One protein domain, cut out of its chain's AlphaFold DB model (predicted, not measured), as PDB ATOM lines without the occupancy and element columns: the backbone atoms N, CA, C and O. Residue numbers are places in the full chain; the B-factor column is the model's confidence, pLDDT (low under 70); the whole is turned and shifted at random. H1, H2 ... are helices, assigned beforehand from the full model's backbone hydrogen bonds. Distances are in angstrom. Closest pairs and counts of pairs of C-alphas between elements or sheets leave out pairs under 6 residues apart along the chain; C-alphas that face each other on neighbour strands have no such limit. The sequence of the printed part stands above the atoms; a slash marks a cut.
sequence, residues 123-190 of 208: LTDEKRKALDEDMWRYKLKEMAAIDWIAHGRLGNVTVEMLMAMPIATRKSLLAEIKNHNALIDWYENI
ATOM      1  N   LEU A 123     -40.263 -55.916 -36.559       94.25
ATOM      2  CA  LEU A 123     -39.313 -55.812 -35.459       94.25
ATOM      3  C   LEU A 123     -38.775 -57.201 -35.127       94.25
ATOM      4  O   LEU A 123     -39.405 -57.942 -34.375       94.25
ATOM      5  N   THR A 124     -37.596 -57.522 -35.659       96.25
ATOM      6  CA  THR A 124     -36.765 -58.611 -35.129       96.25
ATOM      7  C   THR A 124     -36.089 -58.167 -33.829       96.25
ATOM      8  O   THR A 124     -36.047 -56.970 -33.517       96.25
ATOM      9  N   ASP A 125     -35.531 -59.105 -33.069       96.25
ATOM     10  CA  ASP A 125     -34.841 -58.793 -31.812       96.25
ATOM     11  C   ASP A 125     -33.595 -57.927 -32.030       96.25
ATOM     12  O   ASP A 125     -33.324 -57.010 -31.253       96.25
ATOM     13  N   GLU A 126     -32.861 -58.155 -33.119       95.88
ATOM     14  CA  GLU A 126     -31.683 -57.372 -33.494       95.88
ATOM     15  C   GLU A 126     -32.075 -55.933 -33.824       95.88
ATOM     16  O   GLU A 126     -31.485 -54.988 -33.296       95.88
ATOM     17  N   LYS A 127     -33.122 -55.757 -34.639       96.12
ATOM     18  CA  LYS A 127     -33.626 -54.431 -35.006       96.12
ATOM     19  C   LYS A 127     -34.174 -53.690 -33.793       96.12
ATOM     20  O   LYS A 127     -33.943 -52.495 -33.648       96.12
ATOM     21  N   ARG A 128     -34.854 -54.399 -32.887       95.94
ATOM     22  CA  ARG A 128     -35.357 -53.835 -31.632       95.94
ATOM     23  C   ARG A 128     -34.223 -53.293 -30.764       95.94
ATOM     24  O   ARG A 128     -34.355 -52.194 -30.238       95.94
ATOM     25  N   LYS A 129     -33.123 -54.043 -30.625       94.81
ATOM     26  CA  LYS A 129     -31.940 -53.612 -29.860       94.81
ATOM     27  C   LYS A 129     -31.280 -52.383 -30.483       94.81
ATOM     28  O   LYS A 129     -30.979 -51.445 -29.754       94.81
ATOM     29  N   ALA A 130     -31.111 -52.373 -31.806       95.00
ATOM     30  CA  ALA A 130     -30.527 -51.237 -32.520       95.00
ATOM     31  C   ALA A 130     -31.366 -49.959 -32.345       95.00
ATOM     32  O   ALA A 130     -30.851 -48.934 -31.912       95.00
ATOM     33  N   LEU A 131     -32.682 -50.048 -32.571       95.44
ATOM     34  CA  LEU A 131     -33.587 -48.909 -32.409       95.44
ATOM     35  C   LEU A 131     -33.663 -48.410 -30.955       95.44
ATOM     36  O   LEU A 131     -33.857 -47.217 -30.725       95.44
ATOM     37  N   ASP A 132     -33.533 -49.301 -29.967       95.06
ATOM     38  CA  ASP A 132     -33.491 -48.906 -28.555       95.06
ATOM     39  C   ASP A 132     -32.198 -48.150 -28.222       95.06
ATOM     40  O   ASP A 132     -32.251 -47.124 -27.542       95.06
ATOM     41  N   GLU A 133     -31.051 -48.597 -28.748       94.06
ATOM     42  CA  GLU A 133     -29.789 -47.861 -28.619       94.06
ATOM     43  C   GLU A 133     -29.893 -46.469 -29.258       94.06
ATOM     44  O   GLU A 133     -29.526 -45.482 -28.617       94.06
ATOM     45  N   ASP A 134     -30.444 -46.366 -30.469       93.94
ATOM     46  CA  ASP A 134     -30.630 -45.091 -31.175       93.94
ATOM     47  C   ASP A 134     -31.543 -44.131 -30.401       93.94
ATOM     48  O   ASP A 134     -31.226 -42.949 -30.241       93.94
ATOM     49  N   MET A 135     -32.648 -44.641 -29.850       94.69
ATOM     50  CA  MET A 135     -33.558 -43.872 -28.998       94.69
ATOM     51  C   MET A 135     -32.837 -43.314 -27.762       94.69
ATOM     52  O   MET A 135     -33.000 -42.140 -27.422       94.69
ATOM     53  N   TRP A 136     -32.027 -44.126 -27.076       94.62
ATOM     54  CA  TRP A 136     -31.283 -43.666 -25.899       94.62
ATOM     55  C   TRP A 136     -30.152 -42.702 -26.250       94.62
ATOM     56  O   TRP A 136     -29.930 -41.737 -25.516       94.62
ATOM     57  N   ARG A 137     -29.478 -42.903 -27.386       94.88
ATOM     58  CA  ARG A 137     -28.501 -41.948 -27.927       94.88
ATOM     59  C   ARG A 137     -29.146 -40.593 -28.181       94.88
ATOM     60  O   ARG A 137     -28.625 -39.586 -27.703       94.88
ATOM     61  N   TYR A 138     -30.297 -40.570 -28.856       94.19
ATOM     62  CA  TYR A 138     -31.076 -39.349 -29.057       94.19
ATOM     63  C   TYR A 138     -31.398 -38.691 -27.715       94.19
ATOM     64  O   TYR A 138     -31.130 -37.505 -27.521       94.19
ATOM     65  N   LYS A 139     -31.943 -39.461 -26.765       94.38
ATOM     66  CA  LYS A 139     -32.391 -38.916 -25.481       94.38
ATOM     67  C   LYS A 139     -31.250 -38.295 -24.681       94.38
ATOM     68  O   LYS A 139     -31.423 -37.225 -24.106       94.38
ATOM     69  N   LEU A 140     -30.087 -38.938 -24.665       95.94
ATOM     70  CA  LEU A 140     -28.899 -38.424 -23.988       95.94
ATOM     71  C   LEU A 140     -28.360 -37.151 -24.642       95.94
ATOM     72  O   LEU A 140     -27.946 -36.240 -23.928       95.94
ATOM     73  N   LYS A 141     -28.401 -37.057 -25.976       95.81
ATOM     74  CA  LYS A 141     -28.060 -35.819 -26.693       95.81
ATOM     75  C   LYS A 141     -29.034 -34.695 -26.364       95.81
ATOM     76  O   LYS A 141     -28.590 -33.593 -26.071       95.81
ATOM     77  N   GLU A 142     -30.335 -34.987 -26.347       95.31
ATOM     78  CA  GLU A 142     -31.378 -34.034 -25.952       95.31
ATOM     79  C   GLU A 142     -31.142 -33.514 -24.526       95.31
ATOM     80  O   GLU A 142     -31.126 -32.307 -24.300       95.31
ATOM     81  N   MET A 143     -30.896 -34.410 -23.567       96.31
ATOM     82  CA  MET A 143     -30.608 -34.034 -22.179       96.31
ATOM     83  C   MET A 143     -29.340 -33.184 -22.067       96.31
ATOM     84  O   MET A 143     -29.357 -32.146 -21.413       96.31
ATOM     85  N   ALA A 144     -28.263 -33.585 -22.742       97.56
ATOM     86  CA  ALA A 144     -27.017 -32.830 -22.754       97.56
ATOM     87  C   ALA A 144     -27.191 -31.434 -23.370       97.56
ATOM     88  O   ALA A 144     -26.665 -30.470 -22.824       97.56
ATOM     89  N   ALA A 145     -27.939 -31.309 -24.472       96.94
ATOM     90  CA  ALA A 145     -28.233 -30.021 -25.099       96.94
ATOM     91  C   ALA A 145     -28.990 -29.099 -24.134       96.94
ATOM     92  O   ALA A 145     -28.578 -27.961 -23.917       96.94
ATOM     93  N   ILE A 146     -30.044 -29.616 -23.492       96.44
ATOM     94  CA  ILE A 146     -30.834 -28.876 -22.499       96.44
ATOM     95  C   ILE A 146     -29.959 -28.429 -21.324       96.44
ATOM     96  O   ILE A 146     -30.042 -27.275 -20.913       96.44
ATOM     97  N   ASP A 147     -29.095 -29.304 -20.808       98.25
ATOM     98  CA  ASP A 147     -28.177 -28.974 -19.715       98.25
ATOM     99  C   ASP A 147     -27.204 -27.847 -20.100       98.25
ATOM    100  O   ASP A 147     -26.968 -26.923 -19.318       98.25
ATOM    101  N   TRP A 148     -26.662 -27.877 -21.323       97.88
ATOM    102  CA  TRP A 148     -25.809 -26.800 -21.825       97.88
ATOM    103  C   TRP A 148     -26.566 -25.478 -21.955       97.88
ATOM    104  O   TRP A 148     -26.056 -24.459 -21.495       97.88
ATOM    105  N   ILE A 149     -27.784 -25.495 -22.502       96.88
ATOM    106  CA  ILE A 149     -28.629 -24.299 -22.651       96.88
ATOM    107  C   ILE A 149     -29.001 -23.718 -21.281       96.88
ATOM    108  O   ILE A 149     -28.906 -22.513 -21.064       96.88
ATOM    109  N   ALA A 150     -29.423 -24.569 -20.343       97.44
ATOM    110  CA  ALA A 150     -29.953 -24.135 -19.055       97.44
ATOM    111  C   ALA A 150     -28.862 -23.769 -18.039       97.44
ATOM    112  O   ALA A 150     -29.077 -22.910 -17.179       97.44
ATOM    113  N   HIS A 151     -27.712 -24.447 -18.079       96.94
ATOM    114  CA  HIS A 151     -26.721 -24.403 -16.999       96.94
ATOM    115  C   HIS A 151     -25.284 -24.175 -17.469       96.94
ATOM    116  O   HIS A 151     -24.400 -23.998 -16.627       96.94
ATOM    117  N   GLY A 152     -25.016 -24.210 -18.776       96.69
ATOM    118  CA  GLY A 152     -23.661 -24.091 -19.315       96.69
ATOM    119  C   GLY A 152     -22.735 -25.246 -18.921       96.69
ATOM    120  O   GLY A 152     -21.519 -25.079 -18.945       96.69
ATOM    121  N   ARG A 153     -23.284 -26.397 -18.505       96.44
ATOM    122  CA  ARG A 153     -22.549 -27.634 -18.185       96.44
ATOM    123  C   ARG A 153     -23.501 -28.823 -18.129       96.44
ATOM    124  O   ARG A 153     -24.672 -28.639 -17.829       96.44
ATOM    125  N   LEU A 154     -22.976 -30.038 -18.301       97.31
ATOM    126  CA  LEU A 154     -23.753 -31.268 -18.113       97.31
ATOM    127  C   LEU A 154     -24.252 -31.408 -16.665       97.31
ATOM    128  O   LEU A 154     -23.499 -31.193 -15.707       97.31
ATOM    129  N   GLY A 155     -25.514 -31.806 -16.518       97.44
ATOM    130  CA  GLY A 155     -26.139 -32.130 -15.246       97.44
ATOM    131  C   GLY A 155     -25.726 -33.514 -14.740       97.44
ATOM    132  O   GLY A 155     -25.335 -34.395 -15.508       97.44
ATOM    133  N   ASN A 156     -25.840 -33.724 -13.426       97.69
ATOM    134  CA  ASN A 156     -25.430 -34.979 -12.786       97.69
ATOM    135  C   ASN A 156     -26.181 -36.191 -13.361       97.69
ATOM    136  O   ASN A 156     -25.555 -37.191 -13.691       97.69
ATOM    137  N   VAL A 157     -27.499 -36.066 -13.564       97.94
ATOM    138  CA  VAL A 157     -28.340 -37.144 -14.116       97.94
ATOM    139  C   VAL A 157     -27.884 -37.538 -15.524       97.94
ATOM    140  O   VAL A 157     -27.767 -38.721 -15.830       97.94
ATOM    141  N   THR A 158     -27.566 -36.562 -16.376       97.56
ATOM    142  CA  THR A 158     -27.065 -36.813 -17.736       97.56
ATOM    143  C   THR A 158     -25.728 -37.549 -17.710       97.56
ATOM    144  O   THR A 158     -25.529 -38.502 -18.465       97.56
ATOM    145  N   VAL A 159     -24.819 -37.163 -16.807       97.00
ATOM    146  CA  VAL A 159     -23.530 -37.847 -16.624       97.00
ATOM    147  C   VAL A 159     -23.727 -39.278 -16.117       97.00
ATOM    148  O   VAL A 159     -23.119 -40.199 -16.661       97.00
ATOM    149  N   GLU A 160     -24.586 -39.493 -15.120       97.69
ATOM    150  CA  GLU A 160     -24.905 -40.826 -14.594       97.69
ATOM    151  C   GLU A 160     -25.459 -41.748 -15.688       97.69
ATOM    152  O   GLU A 160     -24.975 -42.870 -15.859       97.69
ATOM    153  N   MET A 161     -26.405 -41.257 -16.495       96.75
ATOM    154  CA  MET A 161     -26.958 -42.030 -17.608       96.75
ATOM    155  C   MET A 161     -25.910 -42.321 -18.692       96.75
ATOM    156  O   MET A 161     -25.828 -43.452 -19.168       96.75
ATOM    157  N   LEU A 162     -25.050 -41.357 -19.047       95.88
ATOM    158  CA  LEU A 162     -23.926 -41.592 -19.967       95.88
ATOM    159  C   LEU A 162     -22.982 -42.687 -19.453       95.88
ATOM    160  O   LEU A 162     -22.458 -43.479 -20.240       95.88
ATOM    161  N   MET A 163     -22.754 -42.745 -18.141       96.31
ATOM    162  CA  MET A 163     -21.879 -43.737 -17.512       96.31
ATOM    163  C   MET A 163     -22.481 -45.143 -17.484       96.31
ATOM    164  O   MET A 163     -21.717 -46.112 -17.531       96.31
ATOM    165  N   ALA A 164     -23.811 -45.257 -17.478       96.44
ATOM    166  CA  ALA A 164     -24.526 -46.527 -17.597       96.44
ATOM    167  C   ALA A 164     -24.460 -47.134 -19.013       96.44
ATOM    168  O   ALA A 164     -24.686 -48.332 -19.178       96.44
ATOM    169  N   MET A 165     -24.114 -46.341 -20.036       95.06
ATOM    170  CA  MET A 165     -24.015 -46.829 -21.413       95.06
ATOM    171  C   MET A 165     -22.783 -47.731 -21.634       95.06
ATOM    172  O   MET A 165     -21.715 -47.512 -21.028       95.06
ATOM    173  N   PRO A 166     -22.867 -48.693 -22.580       95.62
ATOM    174  CA  PRO A 166     -21.710 -49.451 -23.049       95.62
ATOM    175  C   PRO A 166     -20.537 -48.533 -23.411       95.62
ATOM    176  O   PRO A 166     -20.726 -47.434 -23.938       95.62
ATOM    177  N   ILE A 167     -19.304 -48.971 -23.132       95.88
ATOM    178  CA  ILE A 167     -18.100 -48.126 -23.266       95.88
ATOM    179  C   ILE A 167     -17.969 -47.544 -24.681       95.88
ATOM    180  O   ILE A 167     -17.643 -46.366 -24.823       95.88
ATOM    181  N   ALA A 168     -18.236 -48.345 -25.716       94.88
ATOM    182  CA  ALA A 168     -18.175 -47.895 -27.106       94.88
ATOM    183  C   ALA A 168     -19.196 -46.778 -27.391       94.88
ATOM    184  O   ALA A 168     -18.821 -45.705 -27.866       94.88
ATOM    185  N   THR A 169     -20.459 -46.990 -27.011       93.75
ATOM    186  CA  THR A 169     -21.553 -46.019 -27.159       93.75
ATOM    187  C   THR A 169     -21.278 -44.726 -26.400       93.75
ATOM    188  O   THR A 169     -21.387 -43.641 -26.966       93.75
ATOM    189  N   ARG A 170     -20.821 -44.823 -25.148       95.56
ATOM    190  CA  ARG A 170     -20.436 -43.668 -24.325       95.56
ATOM    191  C   ARG A 170     -19.316 -42.850 -24.957       95.56
ATOM    192  O   ARG A 170     -19.421 -41.630 -25.000       95.56
ATOM    193  N   LYS A 171     -18.246 -43.488 -25.448       95.88
ATOM    194  CA  LYS A 171     -17.132 -42.774 -26.103       95.88
ATOM    195  C   LYS A 171     -17.601 -42.021 -27.348       95.88
ATOM    196  O   LYS A 171     -17.218 -40.870 -27.528       95.88
ATOM    197  N   SER A 172     -18.442 -42.659 -28.162       95.44
ATOM    198  CA  SER A 172     -19.064 -42.046 -29.342       95.44
ATOM    199  C   SER A 172     -19.926 -40.840 -28.961       95.44
ATOM    200  O   SER A 172     -19.698 -39.754 -29.481       95.44
ATOM    201  N   LEU A 173     -20.844 -40.990 -28.000       95.38
ATOM    202  CA  LEU A 173     -21.717 -39.899 -27.554       95.38
ATOM    203  C   LEU A 173     -20.940 -38.732 -26.937       95.38
ATOM    204  O   LEU A 173     -21.236 -37.578 -27.225       95.38
ATOM    205  N   LEU A 174     -19.924 -39.006 -26.115       95.75
ATOM    206  CA  LEU A 174     -19.092 -37.954 -25.527       95.75
ATOM    207  C   LEU A 174     -18.340 -37.151 -26.593       95.75
ATOM    208  O   LEU A 174     -18.153 -35.950 -26.415       95.75
ATOM    209  N   ALA A 175     -17.919 -37.786 -27.691       95.38
ATOM    210  CA  ALA A 175     -17.288 -37.082 -28.803       95.38
ATOM    211  C   ALA A 175     -18.266 -36.113 -29.490       95.38
ATOM    212  O   ALA A 175     -17.875 -34.989 -29.795       95.38
ATOM    213  N   GLU A 176     -19.530 -36.514 -29.662       94.44
ATOM    214  CA  GLU A 176     -20.592 -35.652 -30.201       94.44
ATOM    215  C   GLU A 176     -20.942 -34.502 -29.242       94.44
ATOM    216  O   GLU A 176     -21.019 -33.349 -29.653       94.44
ATOM    217  N   ILE A 177     -21.087 -34.797 -27.947       95.25
ATOM    218  CA  ILE A 177     -21.488 -33.822 -26.916       95.25
ATOM    219  C   ILE A 177     -20.390 -32.787 -26.634       95.25
ATOM    220  O   ILE A 177     -20.679 -31.680 -26.179       95.25
ATOM    221  N   LYS A 178     -19.121 -33.117 -26.902       93.88
ATOM    222  CA  LYS A 178     -17.982 -32.224 -26.640       93.88
ATOM    223  C   LYS A 178     -18.084 -30.896 -27.397       93.88
ATOM    224  O   LYS A 178     -17.609 -29.880 -26.892       93.88
ATOM    225  N   ASN A 179     -18.693 -30.893 -28.583       94.25
ATOM    226  CA  ASN A 179     -18.983 -29.670 -29.325       94.25
ATOM    227  C   ASN A 179     -20.384 -29.157 -28.961       94.25
ATOM    228  O   ASN A 179     -21.354 -29.425 -29.667       94.25
ATOM    229  N   HIS A 180     -20.486 -28.437 -27.842       94.38
ATOM    230  CA  HIS A 180     -21.773 -27.984 -27.309       94.38
ATOM    231  C   HIS A 180     -22.532 -27.058 -28.270       94.38
ATOM    232  O   HIS A 180     -23.745 -27.179 -28.350       94.38
ATOM    233  N   ASN A 181     -21.851 -26.206 -29.045       95.88
ATOM    234  CA  ASN A 181     -22.520 -25.350 -30.032       95.88
ATOM    235  C   ASN A 181     -23.200 -26.189 -31.118       95.88
ATOM    236  O   ASN A 181     -24.397 -26.054 -31.330       95.88
ATOM    237  N   ALA A 182     -22.476 -27.144 -31.711       95.94
ATOM    238  CA  ALA A 182     -23.065 -28.035 -32.711       95.94
ATOM    239  C   ALA A 182     -24.196 -28.905 -32.132       95.94
ATOM    240  O   ALA A 182     -25.139 -29.255 -32.839       95.94
ATOM    241  N   LEU A 183     -24.106 -29.273 -30.850       96.19
ATOM    242  CA  LEU A 183     -25.167 -30.000 -30.158       96.19
ATOM    243  C   LEU A 183     -26.419 -29.131 -29.940       96.19
ATOM    244  O   LEU A 183     -27.527 -29.637 -30.095       96.19
ATOM    245  N   ILE A 184     -26.252 -27.857 -29.584       95.50
ATOM    246  CA  ILE A 184     -27.359 -26.904 -29.425       95.50
ATOM    247  C   ILE A 184     -28.013 -26.641 -30.782       95.50
ATOM    248  O   ILE A 184     -29.224 -26.808 -30.891       95.50
ATOM    249  N   ASP A 185     -27.221 -26.373 -31.822       95.12
ATOM    250  CA  ASP A 185     -27.724 -26.192 -33.188       95.12
ATOM    251  C   ASP A 185     -28.527 -27.423 -33.640       95.12
ATOM    252  O   ASP A 185     -29.631 -27.308 -34.170       95.12
ATOM    253  N   TRP A 186     -28.016 -28.632 -33.384       94.38
ATOM    254  CA  TRP A 186     -28.750 -29.873 -33.647       94.38
ATOM    255  C   TRP A 186     -30.092 -29.923 -32.904       94.38
ATOM    256  O   TRP A 186     -31.097 -30.313 -33.492       94.38
ATOM    257  N   TYR A 187     -30.122 -29.531 -31.629       93.44
ATOM    258  CA  TYR A 187     -31.333 -29.567 -30.809       93.44
ATOM    259  C   TYR A 187     -32.385 -28.546 -31.257       93.44
ATOM    260  O   TYR A 187     -33.575 -28.855 -31.244       93.44
ATOM    261  N   GLU A 188     -31.970 -27.356 -31.687       91.81
ATOM    262  CA  GLU A 188     -32.884 -26.317 -32.174       91.81
ATOM    263  C   GLU A 188     -33.543 -26.699 -33.508       91.81
ATOM    264  O   GLU A 188     -34.703 -26.361 -33.734       91.81
ATOM    265  N   ASN A 189     -32.852 -27.475 -34.349       88.94
ATOM    266  CA  ASN A 189     -33.310 -27.816 -35.700       88.94
ATOM    267  C   ASN A 189     -33.971 -29.203 -35.826       88.94
ATOM    268  O   ASN A 189     -34.407 -29.585 -36.909       88.94
ATOM    269  N   ILE A 190     -34.062 -29.998 -34.753       83.69
ATOM    270  CA  ILE A 190     -34.556 -31.387 -34.855       83.69
ATOM    271  C   ILE A 190     -36.086 -31.536 -34.887       83.69
ATOM    272  O   ILE A 190     -36.585 -32.644 -35.079       83.69
TER     273      ILE A 190
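What this domain is: This is residues 123 to 190 of the 208 residues of an uncharacterized protein of bacterium (UniProt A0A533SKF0). One long helix, H1, is the axis of this model, and three shorter helices, H2, H3 and H4, pack on its later part, while residues 124 to 130 stick out at the other end. H2 folds back along H1 as a hairpin, H3 turns again to run the same way as H1, and H4 crosses H1. The printed part has 68 residues with four named helices, in the order H1, H2, H3, H4, and no named strand; the class is all helix. The whole is compact, with a radius of gyration of the C-alphas of 12.5 A, yet elongated in outline, spanning 39 by 26 by 17 A.

Where its parts are: H1, residues 125 to 151, begins at C-alpha 125 (-34.841, -58.793, -31.812) and is 38.3 A long. H2 is residues 156 to 164, 12.5 A. H3 is residues 167 to 177, 15.1 A. H4, residues 180 to 189, is 14.3 A long and ends at C-alpha 189 (-33.310, -27.816, -35.700).

How they stand to each other: H1 is the hub. With residues 140 to 144 alone it touches H2, at a shallow tilt of 26 degrees, opposite ways; the closest C-alphas, of Met 143 and Thr 158, are 6.3 A apart. With residues 137 to 145 alone it touches H3, at a steep tilt of 39 degrees, the same way; the closest C-alphas are Lys 141 and Ile 177, 6.9 A. With residues 141 to 149 alone it touches H4, only just about perpendicular at 71 degrees; the closest C-alphas are Ala 145 and Ile 184, 5.4 A. H2 and H4 are apart. In H1, H2, H3 and H4 every O i to N i+4 pair is within hydrogen-bond range.

The domain as a whole: The two C-alphas farthest apart, of Thr 124 and Gly 152, are 40.2 A apart. The printed part has no cut, and its three links are tight. Mean pLDDT of the printed part is 95.4, and no printed residue is under 70.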